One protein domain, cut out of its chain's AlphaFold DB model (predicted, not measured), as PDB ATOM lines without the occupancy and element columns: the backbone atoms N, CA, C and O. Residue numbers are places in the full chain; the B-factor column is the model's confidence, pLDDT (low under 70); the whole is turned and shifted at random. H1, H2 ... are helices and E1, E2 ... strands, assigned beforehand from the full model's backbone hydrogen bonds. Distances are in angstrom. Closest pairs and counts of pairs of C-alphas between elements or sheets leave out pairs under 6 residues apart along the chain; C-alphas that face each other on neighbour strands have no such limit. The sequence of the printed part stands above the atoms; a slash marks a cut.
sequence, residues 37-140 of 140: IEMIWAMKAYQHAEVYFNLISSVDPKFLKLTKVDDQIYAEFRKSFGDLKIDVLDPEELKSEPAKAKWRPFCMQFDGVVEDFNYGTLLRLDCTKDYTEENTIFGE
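Overview. This is residues 37 to 140 of the 140 residues of the protein "Polysaccharide biosynthesis domain containing 1" of Terrapene carolina triunguis (Three-toed box turtle) (UniProt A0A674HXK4). A two-stranded hairpin, E1 and E2, lies near the middle, with E1 beside the long helix H1, which runs along one side. On the opposite side H2 and H4 meet near residues 80 and 106, with short H3 at a corner of H4; long links join the two sides, and residues 57 to 63 stick out. The printed part has 104 residues, in the order H1 H2 H3 H4 E1 E2, mostly helix; the sheet, E1 - E2, is antiparallel. It is compact, with a radius of gyration of the C-alphas of 14.1 A and spans of 33 by 29 by 28 A.

Along the chain. Find C-alpha 121 at (39.125, 48.659, -2.579), where E1, residues 121 to 124, begins; E2 is residues 136 to 139. H1, residues 37 to 58, starts at C-alpha 37, (26.726, 44.755, -9.695), and runs 31.6 A. H2 is residues 70 to 80, 15.3 A, H3 residues 92 to 95, and H4 residues 97 to 108, 16.8 A.

Arrangement. In the hairpin E1 and E2, look for N 123 and O 137, 2.8 A apart and within hydrogen-bond range. The closest C-alphas of H1 and E1, Ala 45 and Thr 121, are 5.3 A apart. H1 and H4 are apart. H2 and H4 only just touch, with 3 pairs of C-alphas within 8 A, through residue 106 alone of H4; the closest are Ser 80 and Phe 106, 7.4 A. H3 and H4 touch only at the corner, closest at C-alphas 93 and 99, 5.4 A. Every O i to N i+4 pair is within hydrogen-bond range in H1 and H2, and 6 of 8 in H4; H3 is too short for one.

Size, cuts and confidence. The C-alphas of Ile 37 and Asp 83 are the farthest apart, 36.3 A. The printed part has no cut; the link H3 to H4 is tight and the others are long. Look for pLDDT under 70 at residues 115 to 121, among others.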
ATOM      1  N   ILE A  37      25.480  45.406 -10.131       65.38
ATOM      2  CA  ILE A  37      26.726  44.755  -9.695       65.38
ATOM      3  C   ILE A  37      27.778  45.802  -9.329       65.38
ATOM      4  O   ILE A  37      28.326  45.745  -8.231       65.38
ATOM      5  N   GLU A  38      28.003  46.788 -10.198       63.94
ATOM      6  CA  GLU A  38      28.938  47.888  -9.934       63.94
ATOM      7  C   GLU A  38      28.496  48.726  -8.730       63.94
ATOM      8  O   GLU A  38      29.317  49.070  -7.884       63.94
ATOM      9  N   MET A  39      27.189  48.977  -8.583       68.44
ATOM     10  CA  MET A  39      26.645  49.652  -7.402       68.44
ATOM     11  C   MET A  39      26.875  48.840  -6.123       68.44
ATOM     12  O   MET A  39      27.266  49.408  -5.105       68.44
ATOM     13  N   ILE A  40      26.678  47.517  -6.156       71.19
ATOM     14  CA  ILE A  40      26.971  46.641  -5.011       71.19
ATOM     15  C   ILE A  40      28.469  46.665  -4.685       71.19
ATOM     16  O   ILE A  40      28.830  46.690  -3.509       71.19
ATOM     17  N   TRP A  41      29.347  46.675  -5.691       65.94
ATOM     18  CA  TRP A  41      30.794  46.776  -5.488       65.94
ATOM     19  C   TRP A  41      31.197  48.113  -4.872       65.94
ATOM     20  O   TRP A  41      31.896  48.120  -3.861       65.94
ATOM     21  N   ALA A  42      30.696  49.227  -5.407       68.31
ATOM     22  CA  ALA A  42      30.949  50.558  -4.867       68.31
ATOM     23  C   ALA A  42      30.441  50.690  -3.423       68.31
ATOM     24  O   ALA A  42      31.161  51.179  -2.553       68.31
ATOM     25  N   MET A  43      29.235  50.188  -3.139       72.94
ATOM     26  CA  MET A  43      28.649  50.212  -1.798       72.94
ATOM     27  C   MET A  43      29.479  49.399  -0.799       72.94
ATOM     28  O   MET A  43      29.735  49.866   0.308       72.94
ATOM     29  N   LYS A  44      29.943  48.207  -1.190       71.19
ATOM     30  CA  LYS A  44      30.807  47.372  -0.343       71.19
ATOM     31  C   LYS A  44      32.171  48.007  -0.104       71.19
ATOM     32  O   LYS A  44      32.629  48.023   1.034       71.19
ATOM     33  N   ALA A  45      32.802  48.548  -1.147       68.62
ATOM     34  CA  ALA A  45      34.093  49.217  -1.028       68.62
ATOM     35  C   ALA A  45      33.999  50.444  -0.105       68.62
ATOM     36  O   ALA A  45      34.865  50.638   0.747       68.62
ATOM     37  N   TYR A  46      32.911  51.214  -0.204       73.00
ATOM     38  CA  TYR A  46      32.628  52.329   0.700       73.00
ATOM     39  C   TYR A  46      32.433  51.872   2.153       73.00
ATOM     40  O   TYR A  46      33.094  52.387   3.050       73.00
ATOM     41  N   GLN A  47      31.579  50.871   2.394       74.44
ATOM     42  CA  GLN A  47      31.358  50.323   3.741       74.44
ATOM     43  C   GLN A  47      32.657  49.801   4.360       74.44
ATOM     44  O   GLN A  47      32.926  50.022   5.539       74.44
ATOM     45  N   HIS A  48      33.485  49.130   3.559       72.88
ATOM     46  CA  HIS A  48      34.783  48.644   3.997       72.88
ATOM     47  C   HIS A  48      35.710  49.803   4.390       72.88
ATOM     48  O   HIS A  48      36.275  49.800   5.484       72.88
ATOM     49  N   ALA A  49      35.810  50.829   3.542       71.19
ATOM     50  CA  ALA A  49      36.598  52.024   3.817       71.19
ATOM     51  C   ALA A  49      36.154  52.735   5.107       71.19
ATOM     52  O   ALA A  49      37.002  53.111   5.916       71.19
ATOM     53  N   GLU A  50      34.845  52.863   5.330       77.69
ATOM     54  CA  GLU A  50      34.259  53.495   6.516       77.69
ATOM     55  C   GLU A  50      34.551  52.702   7.799       77.69
ATOM     56  O   GLU A  50      35.018  53.269   8.789       77.69
ATOM     57  N   VAL A  51      34.354  51.378   7.785       78.31
ATOM     58  CA  VAL A  51      34.672  50.509   8.931       78.31
ATOM     59  C   VAL A  51      36.151  50.614   9.295       78.31
ATOM     60  O   VAL A  51      36.493  50.770  10.470       78.31
ATOM     61  N   TYR A  52      37.033  50.586   8.296       73.06
ATOM     62  CA  TYR A  52      38.473  50.711   8.510       73.06
ATOM     63  C   TYR A  52      38.849  52.088   9.036       73.06
ATOM     64  O   TYR A  52      39.641  52.177   9.971       73.06
ATOM     65  N   PHE A  53      38.261  53.152   8.488       74.12
ATOM     66  CA  PHE A  53      38.472  54.515   8.964       74.12
ATOM     67  C   PHE A  53      38.066  54.674  10.436       74.12
ATOM     68  O   PHE A  53      38.806  55.258  11.229       74.12
ATOM     69  N   ASN A  54      36.939  54.086  10.835       79.81
ATOM     70  CA  ASN A  54      36.479  54.102  12.222       79.81
ATOM     71  C   ASN A  54      37.407  53.300  13.149       79.81
ATOM     72  O   ASN A  54      37.738  53.763  14.239       79.81
ATOM     73  N   LEU A  55      37.879  52.126  12.715       77.50
ATOM     74  CA  LEU A  55      38.821  51.306  13.484       77.50
ATOM     75  C   LEU A  55      40.133  52.050  13.760       77.50
ATOM     76  O   LEU A  55      40.585  52.098  14.903       77.50
ATOM     77  N   ILE A  56      40.727  52.657  12.731       74.06
ATOM     78  CA  ILE A  56      42.041  53.314  12.836       74.06
ATOM     79  C   ILE A  56      41.980  54.670  13.541       74.06
ATOM     80  O   ILE A  56      42.989  55.116  14.079       74.06
ATOM     81  N   SER A  57      40.822  55.334  13.524       77.31
ATOM     82  CA  SER A  57      40.603  56.578  14.269       77.31
ATOM     83  C   SER A  57      40.282  56.325  15.744       77.31
ATOM     84  O   SER A  57      40.519  57.199  16.574       77.31
ATOM     85  N   SER A  58      39.790  55.128  16.084       79.44
ATOM     86  CA  SER A  58      39.365  54.781  17.447       79.44
ATOM     87  C   SER A  58      40.397  53.973  18.242       79.44
ATOM     88  O   SER A  58      40.312  53.921  19.469       79.44
ATOM     89  N   VAL A  59      41.356  53.320  17.579       77.00
ATOM     90  CA  VAL A  59      42.341  52.422  18.207       77.00
ATOM     91  C   VAL A  59      43.749  52.766  17.722       77.00
ATOM     92  O   VAL A  59      43.944  53.009  16.534       77.00
ATOM     93  N   ASP A  60      44.748  52.749  18.618       75.50
ATOM     94  CA  ASP A  60      46.152  52.926  18.215       75.50
ATOM     95  C   ASP A  60      46.534  51.827  17.196       75.50
ATOM     96  O   ASP A  60      46.471  50.633  17.526       75.50
ATOM     97  N   PRO A  61      46.955  52.203  15.968       70.44
ATOM     98  CA  PRO A  61      47.265  51.263  14.894       70.44
ATOM     99  C   PRO A  61      48.316  50.207  15.250       70.44
ATOM    100  O   PRO A  61      48.401  49.186  14.572       70.44
ATOM    101  N   LYS A  62      49.127  50.418  16.296       73.69
ATOM    102  CA  LYS A  62      50.113  49.431  16.775       73.69
ATOM    103  C   LYS A  62      49.478  48.151  17.313       73.69
ATOM    104  O   LYS A  62      50.130  47.110  17.290       73.69
ATOM    105  N   PHE A  63      48.243  48.226  17.806       75.81
ATOM    106  CA  PHE A  63      47.526  47.074  18.358       75.81
ATOM    107  C   PHE A  63      46.543  46.453  17.365       75.81
ATOM    108  O   PHE A  63      45.980  45.394  17.639       75.81
ATOM    109  N   LEU A  64      46.340  47.091  16.211       74.88
ATOM    110  CA  LEU A  64      45.435  46.604  15.185       74.88
ATOM    111  C   LEU A  64      46.118  45.482  14.389       74.88
ATOM    112  O   LEU A  64      47.106  45.719  13.697       74.88
ATOM    113  N   LYS A  65      45.579  44.263  14.488       71.25
ATOM    114  CA  LYS A  65      45.919  43.142  13.603       71.25
ATOM    115  C   LYS A  65      44.722  42.824  12.727       71.25
ATOM    116  O   LYS A  65      43.652  42.514  13.247       71.25
ATOM    117  N   LEU A  66      44.910  42.919  11.419       73.50
ATOM    118  CA  LEU A  66      43.827  42.780  10.442       73.50
ATOM    119  C   LEU A  66      43.807  41.376   9.835       73.50
ATOM    120  O   LEU A  66      42.744  40.833   9.547       73.50
ATOM    121  N   THR A  67      44.964  40.727   9.720       74.94
ATOM    122  CA  THR A  67      45.093  39.323   9.324       74.94
ATOM    123  C   THR A  67      45.958  38.564  10.341       74.94
ATOM    124  O   THR A  67      46.627  39.129  11.210       74.94
ATOM    125  N   LYS A  68      45.979  37.232  10.226       81.25
ATOM    126  CA  LYS A  68      46.893  36.384  11.011       81.25
ATOM    127  C   LYS A  68      48.338  36.428  10.501       81.25
ATOM    128  O   LYS A  68      49.235  36.005  11.223       81.25
ATOM    129  N   VAL A  69      48.555  36.921   9.281       82.38
ATOM    130  CA  VAL A  69      49.838  36.898   8.558       82.38
ATOM    131  C   VAL A  69      50.385  38.303   8.288       82.38
ATOM    132  O   VAL A  69      51.235  38.491   7.425       82.38
ATOM    133  N   ASP A  70      49.935  39.287   9.064       79.81
ATOM    134  CA  ASP A  70      50.326  40.698   8.984       79.81
ATOM    135  C   ASP A  70      51.842  40.885   8.845       79.81
ATOM    136  O   ASP A  70      52.325  41.509   7.900       79.81
ATOM    137  N   ASP A  71      52.606  40.285   9.752       85.00
ATOM    138  CA  ASP A  71      54.060  40.435   9.780       85.00
ATOM    139  C   ASP A  71      54.723  39.873   8.503       85.00
ATOM    140  O   ASP A  71      55.689  40.450   7.997       85.00
ATOM    141  N   GLN A  72      54.165  38.798   7.930       86.06
ATOM    142  CA  GLN A  72      54.629  38.208   6.670       86.06
ATOM    143  C   GLN A  72      54.298  39.108   5.475       86.06
ATOM    144  O   GLN A  72      55.168  39.354   4.639       86.06
ATOM    145  N   ILE A  73      53.068  39.627   5.415       84.12
ATOM    146  CA  ILE A  73      52.646  40.566   4.370       84.12
ATOM    147  C   ILE A  73      53.569  41.788   4.371       84.12
ATOM    148  O   ILE A  73      54.063  42.189   3.318       84.12
ATOM    149  N   TYR A  74      53.866  42.354   5.547       83.81
ATOM    150  CA  TYR A  74      54.762  43.505   5.646       83.81
ATOM    151  C   TYR A  74      56.178  43.203   5.162       83.81
ATOM    152  O   TYR A  74      56.777  44.020   4.458       83.81
ATOM    153  N   ALA A  75      56.724  42.050   5.554       88.50
ATOM    154  CA  ALA A  75      58.074  41.653   5.184       88.50
ATOM    155  C   ALA A  75      58.213  41.495   3.662       88.50
ATOM    156  O   ALA A  75      59.117  42.082   3.064       88.50
ATOM    157  N   GLU A  76      57.286  40.779   3.020       89.06
ATOM    158  CA  GLU A  76      57.299  40.607   1.562       89.06
ATOM    159  C   GLU A  76      56.982  41.911   0.822       89.06
ATOM    160  O   GLU A  76      57.570  42.183  -0.230       89.06
ATOM    161  N   PHE A  77      56.127  42.769   1.392       87.56
ATOM    162  CA  PHE A  77      55.867  44.095   0.843       87.56
ATOM    163  C   PHE A  77      57.144  44.936   0.834       87.56
ATOM    164  O   PHE A  77      57.510  45.478  -0.201       87.56
ATOM    165  N   ARG A  78      57.873  45.009   1.953       87.69
ATOM    166  CA  ARG A  78      59.124  45.782   2.032       87.69
ATOM    167  C   ARG A  78      60.249  45.205   1.187       87.69
ATOM    168  O   ARG A  78      61.099  45.957   0.727       87.69
ATOM    169  N   LYS A  79      60.237  43.900   0.936       89.38
ATOM    170  CA  LYS A  79      61.160  43.256  -0.001       89.38
ATOM    171  C   LYS A  79      60.823  43.579  -1.459       89.38
ATOM    172  O   LYS A  79      61.728  43.814  -2.252       89.38
ATOM    173  N   SER A  80      59.539  43.620  -1.806       86.25
ATOM    174  CA  SER A  80      59.078  43.860  -3.181       86.25
ATOM    175  C   SER A  80      59.025  45.354  -3.534       86.25
ATOM    176  O   SER A  80      59.345  45.749  -4.654       86.25
ATOM    177  N   PHE A  81      58.666  46.204  -2.574       86.56
ATOM    178  CA  PHE A  81      58.371  47.633  -2.722       86.56
ATOM    179  C   PHE A  81      59.118  48.473  -1.671       86.56
ATOM    180  O   PHE A  81      58.554  49.392  -1.083       86.56
ATOM    181  N   GLY A  82      60.384  48.146  -1.397       85.38
ATOM    182  CA  GLY A  82      61.179  48.804  -0.351       85.38
ATOM    183  C   GLY A  82      61.247  50.327  -0.476       85.38
ATOM    184  O   GLY A  82      61.128  51.021   0.534       85.38
ATOM    185  N   ASP A  83      61.336  50.823  -1.709       85.94
ATOM    186  CA  ASP A  83      61.437  52.252  -2.023       85.94
ATOM    187  C   ASP A  83      60.075  52.956  -2.108       85.94
ATOM    188  O   ASP A  83      60.019  54.182  -2.199       85.94
ATOM    189  N   LEU A  84      58.968  52.201  -2.068       84.75
ATOM    190  CA  LEU A  84      57.634  52.768  -2.201       84.75
ATOM    191  C   LEU A  84      57.295  53.607  -0.969       84.75
ATOM    192  O   LEU A  84      57.326  53.146   0.183       84.75
ATOM    193  N   LYS A  85      56.946  54.859  -1.241       82.94
ATOM    194  CA  LYS A  85      56.560  55.838  -0.240       82.94
ATOM    195  C   LYS A  85      55.153  55.514   0.268       82.94
ATOM    196  O   LYS A  85      54.233  55.329  -0.511       82.94
ATOM    197  N   ILE A  86      54.997  55.372   1.585       81.75
ATOM    198  CA  ILE A  86      53.777  54.800   2.195       81.75
ATOM    199  C   ILE A  86      52.857  55.827   2.860       81.75
ATOM    200  O   ILE A  86      51.763  55.463   3.286       81.75
ATOM    201  N   ASP A  87      53.341  57.055   3.042       82.31
ATOM    202  CA  ASP A  87      52.634  58.178   3.666       82.31
ATOM    203  C   ASP A  87      51.781  58.935   2.639       82.31
ATOM    204  O   ASP A  87      50.620  59.236   2.917       82.31
ATOM    205  N   VAL A  88      52.354  59.180   1.456       86.50
ATOM    206  CA  VAL A  88      51.691  59.759   0.284       86.50
ATOM    207  C   VAL A  88      52.034  58.901  -0.929       86.50
ATOM    208  O   VAL A  88      53.204  58.818  -1.302       86.50
ATOM    209  N   LEU A  89      51.018  58.264  -1.502       85.50
ATOM    210  CA  LEU A  89      51.117  57.351  -2.633       85.50
ATOM    211  C   LEU A  89      50.950  58.101  -3.953       85.50
ATOM    212  O   LEU A  89      50.057  58.938  -4.090       85.50
ATOM    213  N   ASP A  90      51.773  57.746  -4.935       86.19
ATOM    214  CA  ASP A  90      51.584  58.163  -6.321       86.19
ATOM    215  C   ASP A  90      50.606  57.195  -7.019       86.19
ATOM    216  O   ASP A  90      50.866  55.986  -7.061       86.19
ATOM    217  N   PRO A  91      49.477  57.677  -7.579       83.00
ATOM    218  CA  PRO A  91      48.566  56.846  -8.361       83.00
ATOM    219  C   PRO A  91      49.247  56.058  -9.489       83.00
ATOM    220  O   PRO A  91      48.824  54.936  -9.775       83.00
ATOM    221  N   GLU A  92      50.301  56.594 -10.109       85.31
ATOM    222  CA  GLU A  92      51.016  55.923 -11.202       85.31
ATOM    223  C   GLU A  92      51.812  54.705 -10.713       85.31
ATOM    224  O   GLU A  92      51.893  53.690 -11.413       85.31
ATOM    225  N   GLU A  93      52.312  54.727  -9.476       83.56
ATOM    226  CA  GLU A  93      52.991  53.586  -8.839       83.56
ATOM    227  C   GLU A  93      52.026  52.457  -8.435       83.56
ATOM    228  O   GLU A  93      52.450  51.373  -8.015       83.56
ATOM    229  N   LEU A  94      50.719  52.690  -8.589       79.69
ATOM    230  CA  LEU A  94      49.657  51.736  -8.284       79.69
ATOM    231  C   LEU A  94      48.913  51.281  -9.545       79.69
ATOM    232  O   LEU A  94      48.588  50.101  -9.672       79.69
ATOM    233  N   LYS A  95      48.650  52.195 -10.488       78.00
ATOM    234  CA  LYS A  95      47.759  51.955 -11.634       78.00
ATOM    235  C   LYS A  95      48.463  51.756 -12.969       78.00
ATOM    236  O   LYS A  95      47.841  51.190 -13.869       78.00
ATOM    237  N   SER A  96      49.716  52.189 -13.116       81.31
ATOM    238  CA  SER A  96      50.439  52.010 -14.377       81.31
ATOM    239  C   SER A  96      50.615  50.523 -14.708       81.31
ATOM    240  O   SER A  96      50.693  49.672 -13.822       81.31
ATOM    241  N   GLU A  97      50.701  50.177 -15.993       82.56
ATOM    242  CA  GLU A  97      50.912  48.781 -16.411       82.56
ATOM    243  C   GLU A  97      52.157  48.127 -15.770       82.56
ATOM    244  O   GLU A  97      52.046  46.994 -15.286       82.56
ATOM    245  N   PRO A  98      53.320  48.810 -15.664       85.00
ATOM    246  CA  PRO A  98      54.473  48.281 -14.936       85.00
ATOM    247  C   PRO A  98      54.189  48.054 -13.447       85.00
ATOM    248  O   PRO A  98      54.612  47.039 -12.890       85.00
ATOM    249  N   ALA A  99      53.447  48.965 -12.806       82.06
ATOM    250  CA  ALA A  99      53.035  48.805 -11.419       82.06
ATOM    251  C   ALA A  99      52.128  47.582 -11.256       82.06
ATOM    252  O   ALA A  99      52.430  46.701 -10.450       82.06
ATOM    253  N   LYS A 100      51.075  47.455 -12.073       79.31
ATOM    254  CA  LYS A 100      50.165  46.299 -12.050       79.31
ATOM    255  C   LYS A 100      50.919  44.981 -12.266       79.31
ATOM    256  O   LYS A 100      50.637  43.989 -11.595       79.31
ATOM    257  N   ALA A 101      51.907  44.952 -13.161       84.69
ATOM    258  CA  ALA A 101      52.752  43.776 -13.386       84.69
ATOM    259  C   ALA A 101      53.605  43.389 -12.162       84.69
ATOM    260  O   ALA A 101      53.920  42.212 -11.996       84.69
ATOM    261  N   LYS A 102      53.945  44.347 -11.292       84.62
ATOM    262  CA  LYS A 102      54.681  44.118 -10.040       84.62
ATOM    263  C   LYS A 102      53.758  43.754  -8.870       84.62
ATOM    264  O   LYS A 102      54.103  42.893  -8.063       84.62
ATOM    265  N   TRP A 103      52.578  44.366  -8.806       82.44
ATOM    266  CA  TRP A 103      51.559  44.110  -7.785       82.44
ATOM    267  C   TRP A 103      50.922  42.725  -7.913       82.44
ATOM    268  O   TRP A 103      50.771  42.037  -6.907       82.44
ATOM    269  N   ARG A 104      50.632  42.252  -9.133       81.06
ATOM    270  CA  ARG A 104      49.995  40.939  -9.351       81.06
ATOM    271  C   ARG A 104      50.773  39.766  -8.720       81.06
ATOM    272  O   ARG A 104      50.172  39.041  -7.930       81.06
ATOM    273  N   PRO A 105      52.087  39.571  -8.975       84.69
ATOM    274  CA  PRO A 105      52.855  38.499  -8.341       84.69
ATOM    275  C   PRO A 105      52.963  38.635  -6.823       84.69
ATOM    276  O   PRO A 105      53.048  37.624  -6.132       84.69
ATOM    277  N   PHE A 106      52.983  39.862  -6.295       85.50
ATOM    278  CA  PHE A 106      52.949  40.089  -4.853       85.50
ATOM    279  C   PHE A 106      51.625  39.596  -4.261       85.50
ATOM    280  O   PHE A 106      51.640  38.819  -3.310       85.50
ATOM    281  N   CYS A 107      50.492  39.961  -4.868       78.62
ATOM    282  CA  CYS A 107      49.179  39.550  -4.380       78.62
ATOM    283  C   CYS A 107      48.960  38.035  -4.452       78.62
ATOM    284  O   CYS A 107      48.461  37.437  -3.501       78.62
ATOM    285  N   MET A 108      49.410  37.395  -5.534       81.44
ATOM    286  CA  MET A 108      49.279  35.945  -5.720       81.44
ATOM    287  C   MET A 108      50.015  35.103  -4.665       81.44
ATOM    288  O   MET A 108      49.666  33.940  -4.485       81.44
ATOM    289  N   GLN A 109      51.000  35.649  -3.941       82.56
ATOM    290  CA  GLN A 109      51.683  34.925  -2.852       82.56
ATOM    291  C   GLN A 109      50.766  34.620  -1.664       82.56
ATOM    292  O   GLN A 109      51.084  33.760  -0.844       82.56
ATOM    293  N   PHE A 110      49.647  35.331  -1.571       80.81
ATOM    294  CA  PHE A 110      48.698  35.219  -0.476       80.81
ATOM    295  C   PHE A 110      47.384  34.559  -0.902       80.81
ATOM    296  O   PHE A 110      46.457  34.490  -0.094       80.81
ATOM    297  N   ASP A 111      47.305  34.029  -2.129       78.56
ATOM    298  CA  ASP A 111      46.161  33.233  -2.574       78.56
ATOM    299  C   ASP A 111      45.977  32.008  -1.661       78.56
ATOM    300  O   ASP A 111      46.924  31.281  -1.349       78.56
ATOM    301  N   GLY A 112      44.760  31.820  -1.155       73.75
ATOM    302  CA  GLY A 112      44.429  30.791  -0.166       73.75
ATOM    303  C   GLY A 112      44.971  31.028   1.254       73.75
ATOM    304  O   GLY A 112      44.640  30.254   2.152       73.75
ATOM    305  N   VAL A 113      45.765  32.081   1.483       76.94
ATOM    306  CA  VAL A 113      46.281  32.477   2.809       76.94
ATOM    307  C   VAL A 113      45.489  33.655   3.370       76.94
ATOM    308  O   VAL A 113      45.145  33.671   4.553       76.94
ATOM    309  N   VAL A 114      45.200  34.632   2.513       72.44
ATOM    310  CA  VAL A 114      44.365  35.788   2.823       72.44
ATOM    311  C   VAL A 114      43.073  35.653   2.029       72.44
ATOM    312  O   VAL A 114      43.087  35.529   0.804       72.44
ATOM    313  N   GLU A 115      41.951  35.608   2.739       64.12
ATOM    314  CA  GLU A 115      40.636  35.520   2.108       64.12
ATOM    315  C   GLU A 115      40.350  36.796   1.310       64.12
ATOM    316  O   GLU A 115      40.617  37.893   1.788       64.12
ATOM    317  N   ASP A 116      39.786  36.642   0.109       60.34
ATOM    318  CA  ASP A 116      39.245  37.746  -0.693       60.34
ATOM    319  C   ASP A 116      40.292  38.810  -1.122       60.34
ATOM    320  O   ASP A 116      40.001  40.000  -1.222       60.34
ATOM    321  N   PHE A 117      41.513  38.360  -1.452       57.97
ATOM    322  CA  PHE A 117      42.654  39.198  -1.864       57.97
ATOM    323  C   PHE A 117      42.545  39.919  -3.222       57.97
ATOM    324  O   PHE A 117      43.439  40.673  -3.603       57.97
ATOM    325  N   ASN A 118      41.514  39.613  -4.004       53.84
ATOM    326  CA  ASN A 118      41.369  39.993  -5.410       53.84
ATOM    327  C   ASN A 118      40.151  40.901  -5.654       53.84
ATOM    328  O   ASN A 118      39.579  40.889  -6.745       53.84
ATOM    329  N   TYR A 119      39.724  41.644  -4.631       62.50
ATOM    330  CA  TYR A 119      38.549  42.509  -4.691       62.50
ATOM    331  C   TYR A 119      38.904  43.989  -4.616       62.50
ATOM    332  O   TYR A 119      39.883  44.398  -3.996       62.50
ATOM    333  N   GLY A 120      38.051  44.791  -5.254       57.25
ATOM    334  CA  GLY A 120      38.277  46.217  -5.389       57.25
ATOM    335  C   GLY A 120      38.117  46.983  -4.080       57.25
ATOM    336  O   GLY A 120      37.179  46.751  -3.312       57.25
ATOM    337  N   THR A 121      39.026  47.922  -3.840       66.94
ATOM    338  CA  THR A 121      39.125  48.659  -2.579       66.94
ATOM    339  C   THR A 121      39.306  50.149  -2.794       66.94
ATOM    340  O   THR A 121      39.871  50.576  -3.801       66.94
ATOM    341  N   LEU A 122      38.856  50.953  -1.832       74.12
ATOM    342  CA  LEU A 122      39.146  52.382  -1.811       74.12
ATOM    343  C   LEU A 122      40.420  52.633  -1.011       74.12
ATOM    344  O   LEU A 122      40.521  52.272   0.161       74.12
ATOM    345  N   LEU A 123      41.386  53.283  -1.653       78.75
ATOM    346  CA  LEU A 123      42.683  53.616  -1.088       78.75
ATOM    347  C   LEU A 123      42.809  55.120  -0.897       78.75
ATOM    348  O   LEU A 123      42.569  55.873  -1.840       78.75
ATOM    349  N   ARG A 124      43.260  55.551   0.284       84.69
ATOM    350  CA  ARG A 124      43.680  56.942   0.492       84.69
ATOM    351  C   ARG A 124      45.088  57.143  -0.050       84.69
ATOM    352  O   ARG A 124      45.988  56.395   0.328       84.69
ATOM    353  N   LEU A 125      45.269  58.151  -0.896       83.50
ATOM    354  CA  LEU A 125      46.576  58.524  -1.433       83.50
ATOM    355  C   LEU A 125      47.454  59.120  -0.336       83.50
ATOM    356  O   LEU A 125      48.597  58.715  -0.174       83.50
ATOM    357  N   ASP A 126      46.901  60.026   0.462       84.81
ATOM    358  CA  ASP A 126      47.528  60.589   1.651       84.81
ATOM    359  C   ASP A 126      46.842  60.030   2.900       84.81
ATOM    360  O   ASP A 126      45.655  60.269   3.152       84.81
ATOM    361  N   CYS A 127      47.599  59.277   3.697       81.31
ATOM    362  CA  CYS A 127      47.075  58.625   4.896       81.31
ATOM    363  C   CYS A 127      46.681  59.602   6.016       81.31
ATOM    364  O   CYS A 127      45.940  59.212   6.925       81.31
ATOM    365  N   THR A 128      47.151  60.851   5.954       80.88
ATOM    366  CA  THR A 128      46.849  61.900   6.939       80.88
ATOM    367  C   THR A 128      45.542  62.637   6.652       80.88
ATOM    368  O   THR A 128      45.056  63.367   7.514       80.88
ATOM    369  N   LYS A 129      44.959  62.437   5.465       81.06
ATOM    370  CA  LYS A 129      43.722  63.083   5.012       81.06
ATOM    371  C   LYS A 129      42.543  62.113   5.022       81.06
ATOM    372  O   LYS A 129      42.726  60.895   5.023       81.06
ATOM    373  N   ASP A 130      41.332  62.649   4.991       79.25
ATOM    374  CA  ASP A 130      40.102  61.856   4.926       79.25
ATOM    375  C   ASP A 130      39.875  61.246   3.531       79.25
ATOM    376  O   ASP A 130      40.592  61.543   2.567       79.25
ATOM    377  N   TYR A 131      38.875  60.370   3.419       76.56
ATOM    378  CA  TYR A 131      38.379  59.914   2.122       76.56
ATOM    379  C   TYR A 131      37.643  61.065   1.424       76.56
ATOM    380  O   TYR A 131      36.524  61.420   1.788       76.56
ATOM    381  N   THR A 132      38.279  61.644   0.409       81.88
ATOM    382  CA  THR A 132      37.693  62.637  -0.504       81.88
ATOM    383  C   THR A 132      37.893  62.184  -1.945       81.88
ATOM    384  O   THR A 132      38.727  61.315  -2.197       81.88
ATOM    385  N   GLU A 133      37.166  62.764  -2.902       79.94
ATOM    386  CA  GLU A 133      37.332  62.446  -4.332       79.94
ATOM    387  C   GLU A 133      38.791  62.611  -4.797       79.94
ATOM    388  O   GLU A 133      39.329  61.760  -5.495       79.94
ATOM    389  N   GLU A 134      39.463  63.658  -4.323       84.69
ATOM    390  CA  GLU A 134      40.846  63.996  -4.682       84.69
ATOM    391  C   GLU A 134      41.891  63.111  -3.984       84.69
ATOM    392  O   GLU A 134      43.005  62.949  -4.480       84.69
ATOM    393  N   ASN A 135      41.553  62.550  -2.819       84.69
ATOM    394  CA  ASN A 135      42.464  61.751  -2.001       84.69
ATOM    395  C   ASN A 135      42.177  60.247  -2.077       84.69
ATOM    396  O   ASN A 135      42.815  59.477  -1.365       84.69
ATOM    397  N   THR A 136      41.221  59.809  -2.897       81.81
ATOM    398  CA  THR A 136      40.773  58.413  -2.930       81.81
ATOM    399  C   THR A 136      40.906  57.826  -4.322       81.81
ATOM    400  O   THR A 136      40.448  58.404  -5.300       81.81
ATOM    401  N   ILE A 137      41.473  56.626  -4.413       81.56
ATOM    402  CA  ILE A 137      41.471  55.842  -5.646       81.56
ATOM    403  C   ILE A 137      40.808  54.487  -5.429       81.56
ATOM    404  O   ILE A 137      40.933  53.886  -4.367       81.56
ATOM    405  N   PHE A 138      40.142  53.982  -6.464       74.00
ATOM    406  CA  PHE A 138      39.756  52.577  -6.532       74.00
ATOM    407  C   PHE A 138      40.949  51.742  -7.023       74.00
ATOM    408  O   PHE A 138      41.535  52.072  -8.063       74.00
ATOM    409  N   GLY A 139      41.329  50.726  -6.248       65.88
ATOM    410  CA  GLY A 139      42.302  49.697  -6.616       65.88
ATOM    411  C   GLY A 139      41.580  48.407  -6.993       65.88
ATOM    412  O   GLY A 139      40.632  48.041  -6.305       65.88
ATOM    413  N   GLU A 140      42.019  47.761  -8.072       56.78
ATOM    414  CA  GLU A 140      41.500  46.508  -8.647       56.78
ATOM    415  C   GLU A 140      42.647  45.524  -8.919       56.78
ATOM    416  O   GLU A 140      43.765  46.002  -9.241       56.78
TER     417      GLU A 140